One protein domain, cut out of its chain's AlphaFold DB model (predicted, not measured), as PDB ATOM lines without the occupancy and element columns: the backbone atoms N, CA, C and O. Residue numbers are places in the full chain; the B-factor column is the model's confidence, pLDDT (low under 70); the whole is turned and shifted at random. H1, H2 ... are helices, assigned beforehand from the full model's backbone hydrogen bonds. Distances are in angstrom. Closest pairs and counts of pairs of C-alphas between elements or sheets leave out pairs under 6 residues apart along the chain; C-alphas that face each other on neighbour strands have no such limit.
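AT A GLANCE: This is residues 151 to 233 of the 822 residues of an uncharacterized protein of Peredibacter sp (UniProt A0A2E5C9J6). H3 is the middle of an elongated, all-helix model: H1 crosses it, H4 runs beside it the opposite way, and H5, almost parallel but shifted lengthwise, reaches H3 with its end. The 83 printed residues hold five named helices, H1 to H5, and no named strand; the whole is only just compact, close to loose (radius of gyration of the C-alphas 13.9 A), spanning 44 by 26 by 22 A.

IN THESE COORDINATES: Find C-alpha 151 at (-7.472, 49.916, 13.595); H1 runs from there to 161, 15.7 A. Next come H2, 168 to 171, H3, 174 to 185, 16.5 A, and H4, 193 to 205, 18.2 A. H5, 216 to 232, 22.5 A, ends at (-15.207, 54.022, 31.512).

HOW THE PARTS SIT: H3 touches H1 with residues 176 to 180 alone; C-alphas 153 and 176 are closest, 6.1 A. H3 touches H5, C-alphas 177 and 232 closest at 6.5 A, a shallow tilt of 3 degrees, the same way. H4 is close to but not clearly touching H3, C-alphas 184 and 196 closest at 7.9 A. H2 and H4 are near each other. Every O i to N i+4 pair is within hydrogen-bond range in H1, H3, H4 and H5; H2 is too short.

THE WHOLE: The farthest C-alphas, 188 and 214, are 45.2 A apart. Residues 185 to 190 and 214 to 219, of which 216 to 219 belong to H5, stand free. The printed part has no cut, no link is long, and no printed residue is under 70 in pLDDT.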
ATOM      1  N   THR A 151      -6.941  49.951  14.970       83.12
ATOM      2  CA  THR A 151      -7.472  49.916  13.595       83.12
ATOM      3  C   THR A 151      -8.768  49.107  13.510       83.12
ATOM      4  O   THR A 151      -9.687  49.493  12.781       83.12
ATOM      5  N   ASN A 152      -8.870  47.991  14.240       86.81
ATOM      6  CA  ASN A 152     -10.114  47.232  14.299       86.81
ATOM      7  C   ASN A 152     -11.162  47.948  15.156       86.81
ATOM      8  O   ASN A 152     -12.323  48.017  14.758       86.81
ATOM      9  N   TYR A 153     -10.763  48.573  16.267       92.00
ATOM     10  CA  TYR A 153     -11.679  49.373  17.086       92.00
ATOM     11  C   TYR A 153     -12.304  50.536  16.309       92.00
ATOM     12  O   TYR A 153     -13.519  50.712  16.375       92.00
ATOM     13  N   LYS A 154     -11.535  51.250  15.475       90.25
ATOM     14  CA  LYS A 154     -12.048  52.291  14.565       90.25
ATOM     15  C   LYS A 154     -13.138  51.750  13.638       90.25
ATOM     16  O   LYS A 154     -14.187  52.374  13.477       90.25
ATOM     17  N   LYS A 155     -12.921  50.567  13.050       90.62
ATOM     18  CA  LYS A 155     -13.908  49.898  12.183       90.62
ATOM     19  C   LYS A 155     -15.151  49.459  12.957       90.62
ATOM     20  O   LYS A 155     -16.262  49.663  12.476       90.62
ATOM     21  N   LEU A 156     -14.970  48.877  14.142       92.38
ATOM     22  CA  LEU A 156     -16.062  48.406  14.994       92.38
ATOM     23  C   LEU A 156     -16.930  49.558  15.497       92.38
ATOM     24  O   LEU A 156     -18.148  49.467  15.394       92.38
ATOM     25  N   LEU A 157     -16.321  50.650  15.963       92.94
ATOM     26  CA  LEU A 157     -17.038  51.845  16.401       92.94
ATOM     27  C   LEU A 157     -17.856  52.443  15.252       92.94
ATOM     28  O   LEU A 157     -19.037  52.723  15.427       92.94
ATOM     29  N   LYS A 158     -17.267  52.552  14.051       92.38
ATOM     30  CA  LYS A 158     -17.994  53.000  12.857       92.38
ATOM     31  C   LYS A 158     -19.182  52.090  12.535       92.38
ATOM     32  O   LYS A 158     -20.297  52.573  12.396       92.38
ATOM     33  N   ASN A 159     -18.963  50.777  12.463       92.81
ATOM     34  CA  ASN A 159     -20.032  49.814  12.181       92.81
ATOM     35  C   ASN A 159     -21.149  49.865  13.232       92.81
ATOM     36  O   ASN A 159     -22.322  49.785  12.875       92.81
ATOM     37  N   PHE A 160     -20.790  50.024  14.507       93.62
ATOM     38  CA  PHE A 160     -21.744  50.187  15.596       93.62
ATOM     39  C   PHE A 160     -22.574  51.467  15.431       93.62
ATOM     40  O   PHE A 160     -23.804  51.405  15.479       93.62
ATOM     41  N   CYS A 161     -21.929  52.608  15.163       91.88
ATOM     42  CA  CYS A 161     -22.627  53.870  14.909       91.88
ATOM     43  C   CYS A 161     -23.539  53.801  13.669       91.88
ATOM     44  O   CYS A 161     -24.628  54.374  13.688       91.88
ATOM     45  N   ASP A 162     -23.136  53.056  12.635       91.25
ATOM     46  CA  ASP A 162     -23.913  52.810  11.411       91.25
ATOM     47  C   ASP A 162     -25.081  51.814  11.619       91.25
ATOM     48  O   ASP A 162     -25.822  51.524  10.681       91.25
ATOM     49  N   GLY A 163     -25.244  51.244  12.820       88.94
ATOM     50  CA  GLY A 163     -26.297  50.265  13.124       88.94
ATOM     51  C   GLY A 163     -26.065  48.865  12.540       88.94
ATOM     52  O   GLY A 163     -27.009  48.081  12.439       88.94
ATOM     53  N   LYS A 164     -24.831  48.534  12.145       89.25
ATOM     54  CA  LYS A 164     -24.457  47.203  11.635       89.25
ATOM     55  C   LYS A 164     -24.238  46.212  12.778       89.25
ATOM     56  O   LYS A 164     -24.155  46.588  13.943       89.25
ATOM     57  N   THR A 165     -24.128  44.925  12.447       74.06
ATOM     58  CA  THR A 165     -23.845  43.865  13.425       74.06
ATOM     59  C   THR A 165     -22.496  44.069  14.112       74.06
ATOM     60  O   THR A 165     -21.509  44.462  13.493       74.06
ATOM     61  N   PHE A 166     -22.454  43.769  15.410       80.00
ATOM     62  CA  PHE A 166     -21.287  43.986  16.257       80.00
ATOM     63  C   PHE A 166     -21.067  42.827  17.229       80.00
ATOM     64  O   PHE A 166     -21.990  42.079  17.555       80.00
ATOM     65  N   SER A 167     -19.827  42.701  17.703       82.69
ATOM     66  CA  SER A 167     -19.467  41.786  18.781       82.69
ATOM     67  C   SER A 167     -19.674  42.476  20.128       82.69
ATOM     68  O   SER A 167     -18.965  43.431  20.451       82.69
ATOM     69  N   ALA A 168     -20.637  42.003  20.923       85.56
ATOM     70  CA  ALA A 168     -20.839  42.531  22.271       85.56
ATOM     71  C   ALA A 168     -19.591  42.317  23.144       85.56
ATOM     72  O   ALA A 168     -19.272  43.181  23.957       85.56
ATOM     73  N   THR A 169     -18.852  41.220  22.934       88.62
ATOM     74  CA  THR A 169     -17.624  40.903  23.681       88.62
ATOM     75  C   THR A 169     -16.539  41.944  23.417       88.62
ATOM     76  O   THR A 169     -15.949  42.470  24.346       88.62
ATOM     77  N   THR A 170     -16.319  42.361  22.170       90.44
ATOM     78  CA  THR A 170     -15.323  43.409  21.897       90.44
ATOM     79  C   THR A 170     -15.802  44.786  22.357       90.44
ATOM     80  O   THR A 170     -15.031  45.508  22.983       90.44
ATOM     81  N   LEU A 171     -17.069  45.149  22.109       92.94
ATOM     82  CA  LEU A 171     -17.600  46.477  22.458       92.94
ATOM     83  C   LEU A 171     -17.682  46.742  23.966       92.94
ATOM     84  O   LEU A 171     -17.774  47.892  24.381       92.94
ATOM     85  N   THR A 172     -17.681  45.691  24.783       94.19
ATOM     86  CA  THR A 172     -17.696  45.804  26.248       94.19
ATOM     87  C   THR A 172     -16.317  45.602  26.876       94.19
ATOM     88  O   THR A 172     -16.188  45.744  28.091       94.19
ATOM     89  N   SER A 173     -15.285  45.332  26.072       94.69
ATOM     90  CA  SER A 173     -13.908  45.179  26.548       94.69
ATOM     91  C   SER A 173     -13.303  46.504  27.009       94.69
ATOM     92  O   SER A 173     -13.611  47.574  26.477       94.69
ATOM     93  N   ARG A 174     -12.388  46.433  27.977       94.38
ATOM     94  CA  ARG A 174     -11.666  47.592  28.518       94.38
ATOM     95  C   ARG A 174     -10.952  48.388  27.428       94.38
ATOM     96  O   ARG A 174     -11.145  49.596  27.332       94.38
ATOM     97  N   SER A 175     -10.178  47.703  26.588       91.81
ATOM     98  CA  SER A 175      -9.374  48.318  25.528       91.81
ATOM     99  C   SER A 175     -10.234  49.050  24.491       91.81
ATOM    100  O   SER A 175      -9.903  50.167  24.097       91.81
ATOM    101  N   PHE A 176     -11.367  48.465  24.078       94.12
ATOM    102  CA  PHE A 176     -12.286  49.135  23.153       94.12
ATOM    103  C   PHE A 176     -12.935  50.369  23.786       94.12
ATOM    104  O   PHE A 176     -13.019  51.414  23.144       94.12
ATOM    105  N   LEU A 177     -13.401  50.261  25.034       94.56
ATOM    106  CA  LEU A 177     -14.058  51.374  25.724       94.56
ATOM    107  C   LEU A 177     -13.094  52.532  25.984       94.56
ATOM    108  O   LEU A 177     -13.481  53.685  25.821       94.56
ATOM    109  N   GLN A 178     -11.835  52.231  26.301       93.88
ATOM    110  CA  GLN A 178     -10.783  53.236  26.414       93.88
ATOM    111  C   GLN A 178     -10.526  53.938  25.072       93.88
ATOM    112  O   GLN A 178     -10.540  55.168  25.014       93.88
ATOM    113  N   TYR A 179     -10.399  53.178  23.977       93.50
ATOM    114  CA  TYR A 179     -10.304  53.735  22.621       93.50
ATOM    115  C   TYR A 179     -11.504  54.633  22.277       93.50
ATOM    116  O   TYR A 179     -11.335  55.738  21.756       93.50
ATOM    117  N   ALA A 180     -12.727  54.173  22.564       94.06
ATOM    118  CA  ALA A 180     -13.954  54.908  22.275       94.06
ATOM    119  C   ALA A 180     -14.022  56.215  23.076       94.06
ATOM    120  O   ALA A 180     -14.272  57.263  22.483       94.06
ATOM    121  N   LYS A 181     -13.717  56.178  24.379       94.62
ATOM    122  CA  LYS A 181     -13.670  57.365  25.244       94.62
ATOM    123  C   LYS A 181     -12.667  58.405  24.740       94.62
ATOM    124  O   LYS A 181     -13.026  59.569  24.557       94.62
ATOM    125  N   ASN A 182     -11.440  57.985  24.433       94.56
ATOM    126  CA  ASN A 182     -10.422  58.877  23.873       94.56
ATOM    127  C   ASN A 182     -10.875  59.465  22.525       94.56
ATOM    128  O   ASN A 182     -10.746  60.666  22.288       94.56
ATOM    129  N   THR A 183     -11.490  58.648  21.664       92.88
ATOM    130  CA  THR A 183     -12.040  59.099  20.376       92.88
ATOM    131  C   THR A 183     -13.151  60.138  20.554       92.88
ATOM    132  O   THR A 183     -13.168  61.124  19.827       92.88
ATOM    133  N   PHE A 184     -14.066  59.951  21.511       92.56
ATOM    134  CA  PHE A 184     -15.156  60.899  21.789       92.56
ATOM    135  C   PHE A 184     -14.665  62.211  22.398       92.56
ATOM    136  O   PHE A 184     -15.286  63.253  22.206       92.56
ATOM    137  N   THR A 185     -13.541  62.160  23.108       91.50
ATOM    138  CA  THR A 185     -12.900  63.342  23.685       91.50
ATOM    139  C   THR A 185     -12.175  64.171  22.624       91.50
ATOM    140  O   THR A 185     -12.050  65.384  22.776       91.50
ATOM    141  N   ASN A 186     -11.741  63.555  21.518       91.88
ATOM    142  CA  ASN A 186     -11.045  64.247  20.439       91.88
ATOM    143  C   ASN A 186     -11.974  65.247  19.713       91.88
ATOM    144  O   ASN A 186     -12.863  64.826  18.969       91.88
ATOM    145  N   PRO A 187     -11.738  66.570  19.822       89.00
ATOM    146  CA  PRO A 187     -12.620  67.575  19.230       89.00
ATOM    147  C   PRO A 187     -12.590  67.623  17.695       89.00
ATOM    148  O   PRO A 187     -13.439  68.288  17.107       89.00
ATOM    149  N   LEU A 188     -11.628  66.961  17.042       86.56
ATOM    150  CA  LEU A 188     -11.555  66.875  15.580       86.56
ATOM    151  C   LEU A 188     -12.396  65.724  15.012       86.56
ATOM    152  O   LEU A 188     -12.604  65.655  13.801       86.56
ATOM    153  N   VAL A 189     -12.880  64.811  15.859       88.00
ATOM    154  CA  VAL A 189     -13.691  63.671  15.428       88.00
ATOM    155  C   VAL A 189     -15.162  63.984  15.668       88.00
ATOM    156  O   VAL A 189     -15.603  64.188  16.794       88.00
ATOM    157  N   ASN A 190     -15.954  63.977  14.597       86.06
ATOM    158  CA  ASN A 190     -17.394  64.172  14.704       86.06
ATOM    159  C   ASN A 190     -18.107  62.824  14.895       86.06
ATOM    160  O   ASN A 190     -18.255  62.052  13.945       86.06
ATOM    161  N   ILE A 191     -18.551  62.543  16.123       88.69
ATOM    162  CA  ILE A 191     -19.393  61.385  16.447       88.69
ATOM    163  C   ILE A 191     -20.739  61.875  16.971       88.69
ATOM    164  O   ILE A 191     -20.816  62.746  17.834       88.69
ATOM    165  N   SER A 192     -21.825  61.301  16.449       90.94
ATOM    166  CA  SER A 192     -23.172  61.703  16.843       90.94
ATOM    167  C   SER A 192     -23.452  61.365  18.310       90.94
ATOM    168  O   SER A 192     -23.150  60.266  18.781       90.94
ATOM    169  N   ALA A 193     -24.130  62.275  19.016       90.56
ATOM    170  CA  ALA A 193     -24.586  62.034  20.387       90.56
ATOM    171  C   ALA A 193     -25.454  60.765  20.492       90.56
ATOM    172  O   ALA A 193     -25.395  60.045  21.485       90.56
ATOM    173  N   SER A 194     -26.211  60.444  19.431       92.31
ATOM    174  CA  SER A 194     -26.980  59.200  19.334       92.31
ATOM    175  C   SER A 194     -26.088  57.955  19.404       92.31
ATOM    176  O   SER A 194     -26.443  57.007  20.101       92.31
ATOM    177  N   CYS A 195     -24.935  57.944  18.724       93.69
ATOM    178  CA  CYS A 195     -24.020  56.806  18.793       93.69
ATOM    179  C   CYS A 195     -23.423  56.643  20.196       93.69
ATOM    180  O   CYS A 195     -23.420  55.533  20.728       93.69
ATOM    181  N   ILE A 196     -22.984  57.745  20.814       93.25
ATOM    182  CA  ILE A 196     -22.409  57.732  22.168       93.25
ATOM    183  C   ILE A 196     -23.435  57.179  23.167       93.25
ATOM    184  O   ILE A 196     -23.138  56.225  23.882       93.25
ATOM    185  N   ASN A 197     -24.671  57.692  23.140       93.38
ATOM    186  CA  ASN A 197     -25.751  57.228  24.015       93.38
ATOM    187  C   ASN A 197     -26.038  55.731  23.836       93.38
ATOM    188  O   ASN A 197     -26.172  55.011  24.820       93.38
ATOM    189  N   LYS A 198     -26.085  55.232  22.592       93.25
ATOM    190  CA  LYS A 198     -26.290  53.798  22.326       93.25
ATOM    191  C   LYS A 198     -25.166  52.937  22.904       93.25
ATOM    192  O   LYS A 198     -25.430  51.827  23.368       93.25
ATOM    193  N   LEU A 199     -23.919  53.412  22.864       94.38
ATOM    194  CA  LEU A 199     -22.785  52.682  23.435       94.38
ATOM    195  C   LEU A 199     -22.823  52.693  24.973       94.38
ATOM    196  O   LEU A 199     -22.585  51.660  25.599       94.38
ATOM    197  N   GLU A 200     -23.192  53.818  25.586       93.81
ATOM    198  CA  GLU A 200     -23.423  53.918  27.035       93.81
ATOM    199  C   GLU A 200     -24.574  53.006  27.492       93.81
ATOM    200  O   GLU A 200     -24.450  52.277  28.473       93.81
ATOM    201  N   GLU A 201     -25.684  52.961  26.750       93.38
ATOM    202  CA  GLU A 201     -26.795  52.043  27.025       93.38
ATOM    203  C   GLU A 201     -26.364  50.576  26.921       93.38
ATOM    204  O   GLU A 201     -26.728  49.756  27.772       93.38
ATOM    205  N   LEU A 202     -25.563  50.234  25.904       92.56
ATOM    206  CA  LEU A 202     -25.029  48.886  25.724       92.56
ATOM    207  C   LEU A 202     -24.125  48.481  26.893       92.56
ATOM    208  O   LEU A 202     -24.275  47.383  27.427       92.56
ATOM    209  N   THR A 203     -23.203  49.348  27.304       93.50
ATOM    210  CA  THR A 203     -22.285  49.054  28.414       93.50
ATOM    211  C   THR A 203     -23.022  48.976  29.748       93.50
ATOM    212  O   THR A 203     -22.826  48.035  30.512       93.50
ATOM    213  N   LYS A 204     -23.986  49.867  29.993       92.56
ATOM    214  CA  LYS A 204     -24.848  49.816  31.181       92.56
ATOM    215  C   LYS A 204     -25.701  48.547  31.239       92.56
ATOM    216  O   LYS A 204     -25.908  47.986  32.315       92.56
ATOM    217  N   LYS A 205     -26.181  48.055  30.091       91.12
ATOM    218  CA  LYS A 205     -26.905  46.774  29.995       91.12
ATOM    219  C   LYS A 205     -26.046  45.589  30.449       91.12
ATOM    220  O   LYS A 205     -26.592  44.649  31.026       91.12
ATOM    221  N   TYR A 206     -24.741  45.631  30.191       91.75
ATOM    222  CA  TYR A 206     -23.781  44.591  30.567       91.75
ATOM    223  C   TYR A 206     -22.972  44.940  31.825       91.75
ATOM    224  O   TYR A 206     -21.967  44.298  32.115       91.75
ATOM    225  N   GLU A 207     -23.398  45.921  32.617       90.56
ATOM    226  CA  GLU A 207     -22.734  46.225  33.879       90.56
ATOM    227  C   GLU A 207     -22.878  45.056  34.871       90.56
ATOM    228  O   GLU A 207     -23.974  44.524  35.089       90.56
ATOM    229  N   PHE A 208     -21.777  44.667  35.519       90.56
ATOM    230  CA  PHE A 208     -21.809  43.615  36.527       90.56
ATOM    231  C   PHE A 208     -22.459  44.093  37.838       90.56
ATOM    232  O   PHE A 208     -21.979  45.011  38.509       90.56
ATOM    233  N   LYS A 209     -23.554  43.426  38.228       82.75
ATOM    234  CA  LYS A 209     -24.337  43.712  39.451       82.75
ATOM    235  C   LYS A 209     -24.341  42.566  40.474       82.75
ATOM    236  O   LYS A 209     -25.064  42.635  41.460       82.75
ATOM    237  N   GLY A 210     -23.598  41.490  40.213       77.44
ATOM    238  CA  GLY A 210     -23.585  40.289  41.053       77.44
ATOM    239  C   GLY A 210     -22.547  40.333  42.176       77.44
ATOM    240  O   GLY A 210     -21.701  41.221  42.237       77.44
ATOM    241  N   SER A 211     -22.582  39.323  43.047       71.94
ATOM    242  CA  SER A 211     -21.529  39.051  44.026       71.94
ATOM    243  C   SER A 211     -20.605  37.935  43.517       71.94
ATOM    244  O   SER A 211     -21.056  36.921  42.997       71.94
ATOM    245  N   CYS A 212     -19.290  38.131  43.647       78.75
ATOM    246  CA  CYS A 212     -18.257  37.145  43.314       78.75
ATOM    247  C   CYS A 212     -17.195  37.237  44.413       78.75
ATOM    248  O   CYS A 212     -16.585  38.293  44.570       78.75
ATOM    249  N   SER A 213     -17.026  36.216  45.254       70.50
ATOM    250  CA  SER A 213     -16.261  36.361  46.507       70.50
ATOM    251  C   SER A 213     -15.013  35.490  46.625       70.50
ATOM    252  O   SER A 213     -14.165  35.810  47.451       70.50
ATOM    253  N   LYS A 214     -14.861  34.435  45.816       76.88
ATOM    254  CA  LYS A 214     -13.769  33.455  45.947       76.88
ATOM    255  C   LYS A 214     -13.098  33.200  44.595       76.88
ATOM    256  O   LYS A 214     -13.822  33.027  43.622       76.88
ATOM    257  N   GLY A 215     -11.764  33.112  44.566       80.62
ATOM    258  CA  GLY A 215     -10.942  32.742  43.399       80.62
ATOM    259  C   GLY A 215     -10.424  33.918  42.559       80.62
ATOM    260  O   GLY A 215     -11.012  35.001  42.570       80.62
ATOM    261  N   ASP A 216      -9.344  33.685  41.805       83.50
ATOM    262  CA  ASP A 216      -8.641  34.703  41.001       83.50
ATOM    263  C   ASP A 216      -9.552  35.365  39.964       83.50
ATOM    264  O   ASP A 216      -9.548  36.587  39.806       83.50
ATOM    265  N   ILE A 217     -10.434  34.578  39.341       86.69
ATOM    266  CA  ILE A 217     -11.416  35.079  38.377       86.69
ATOM    267  C   ILE A 217     -12.384  36.097  39.003       86.69
ATOM    268  O   ILE A 217     -12.724  37.100  38.378       86.69
ATOM    269  N   CYS A 218     -12.787  35.908  40.266       87.06
ATOM    270  CA  CYS A 218     -13.623  36.879  40.974       87.06
ATOM    271  C   CYS A 218     -12.853  38.159  41.320       87.06
ATOM    272  O   CYS A 218     -13.440  39.243  41.296       87.06
ATOM    273  N   SER A 219     -11.563  38.051  41.651       88.69
ATOM    274  CA  SER A 219     -10.698  39.212  41.885       88.69
ATOM    275  C   SER A 219     -10.532  40.041  40.610       88.69
ATOM    276  O   SER A 219     -10.691  41.261  40.664       88.69
ATOM    277  N   GLN A 220     -10.335  39.388  39.458       91.00
ATOM    278  CA  GLN A 220     -10.286  40.050  38.152       91.00
ATOM    279  C   GLN A 220     -11.603  40.773  37.832       91.00
ATOM    280  O   GLN A 220     -11.582  41.959  37.513       91.00
ATOM    281  N   ILE A 221     -12.757  40.109  37.997       91.44
ATOM    282  CA  ILE A 221     -14.078  40.719  37.752       91.44
ATOM    283  C   ILE A 221     -14.288  41.963  38.625       91.44
ATOM    284  O   ILE A 221     -14.798  42.975  38.140       91.44
ATOM    285  N   LYS A 222     -13.896  41.920  39.907       90.69
ATOM    286  CA  LYS A 222     -13.980  43.089  40.798       90.69
ATOM    287  C   LYS A 222     -13.099  44.236  40.317       90.69
ATOM    288  O   LYS A 222     -13.580  45.365  40.276       90.69
ATOM    289  N   ALA A 223     -11.848  43.951  39.956       92.31
ATOM    290  CA  ALA A 223     -10.907  44.957  39.472       92.31
ATOM    291  C   ALA A 223     -11.401  45.613  38.173       92.31
ATOM    292  O   ALA A 223     -11.432  46.839  38.069       92.31
ATOM    293  N   ASP A 224     -11.871  44.805  37.220       94.56
ATOM    294  CA  ASP A 224     -12.437  45.282  35.958       94.56
ATOM    295  C   ASP A 224     -13.702  46.120  36.180       94.56
ATOM    296  O   ASP A 224     -13.839  47.202  35.613       94.56
ATOM    297  N   THR A 225     -14.615  45.654  37.041       92.75
ATOM    298  CA  THR A 225     -15.865  46.370  37.353       92.75
ATOM    299  C   THR A 225     -15.582  47.702  38.043       92.75
ATOM    300  O   THR A 225     -16.235  48.700  37.747       92.75
ATOM    301  N   HIS A 226     -14.613  47.726  38.962       93.06
ATOM    302  CA  HIS A 226     -14.189  48.954  39.626       93.06
ATOM    303  C   HIS A 226     -13.642  49.958  38.609       93.06
ATOM    304  O   HIS A 226     -14.122  51.086  38.559       93.06
ATOM    305  N   TYR A 227     -12.703  49.536  37.757       93.88
ATOM    306  CA  TYR A 227     -12.138  50.406  36.727       93.88
ATOM    307  C   TYR A 227     -13.182  50.874  35.714       93.88
ATOM    308  O   TYR A 227     -13.160  52.024  35.288       93.88
ATOM    309  N   PHE A 228     -14.125  50.009  35.328       94.88
ATOM    310  CA  PHE A 228     -15.222  50.415  34.459       94.88
ATOM    311  C   PHE A 228     -16.025  51.556  35.083       94.88
ATOM    312  O   PHE A 228     -16.254  52.563  34.425       94.88
ATOM    313  N   ARG A 229     -16.422  51.417  36.351       93.44
ATOM    314  CA  ARG A 229     -17.216  52.431  37.058       93.44
ATOM    315  C   ARG A 229     -16.464  53.733  37.311       93.44
ATOM    316  O   ARG A 229     -17.108  54.774  37.351       93.44
ATOM    317  N   SER A 230     -15.151  53.682  37.530       92.00
ATOM    318  CA  SER A 230     -14.365  54.896  37.768       92.00
ATOM    319  C   SER A 230     -13.993  55.596  36.460       92.00
ATOM    320  O   SER A 230     -14.207  56.798  36.339       92.00
ATOM    321  N   GLU A 231     -13.530  54.846  35.454       92.62
ATOM    322  CA  GLU A 231     -12.892  55.426  34.266       92.62
ATOM    323  C   GLU A 231     -13.723  55.352  32.980       92.62
ATOM    324  O   GLU A 231     -13.520  56.168  32.081       92.62
ATOM    325  N   LEU A 232     -14.624  54.372  32.823       93.00
ATOM    326  CA  LEU A 232     -15.207  54.022  31.512       93.00
ATOM    327  C   LEU A 232     -16.740  54.058  31.445       93.00
ATOM    328  O   LEU A 232     -17.295  53.901  30.358       93.00
ATOM    329  N   SER A 233     -17.441  54.241  32.565       90.94
ATOM    330  CA  SER A 233     -18.907  54.266  32.589       90.94
ATOM    331  C   SER A 233     -19.489  55.581  32.077       90.94
ATOM    332  O   SER A 233     -20.615  55.591  31.586       90.94
TER     333      SER A 233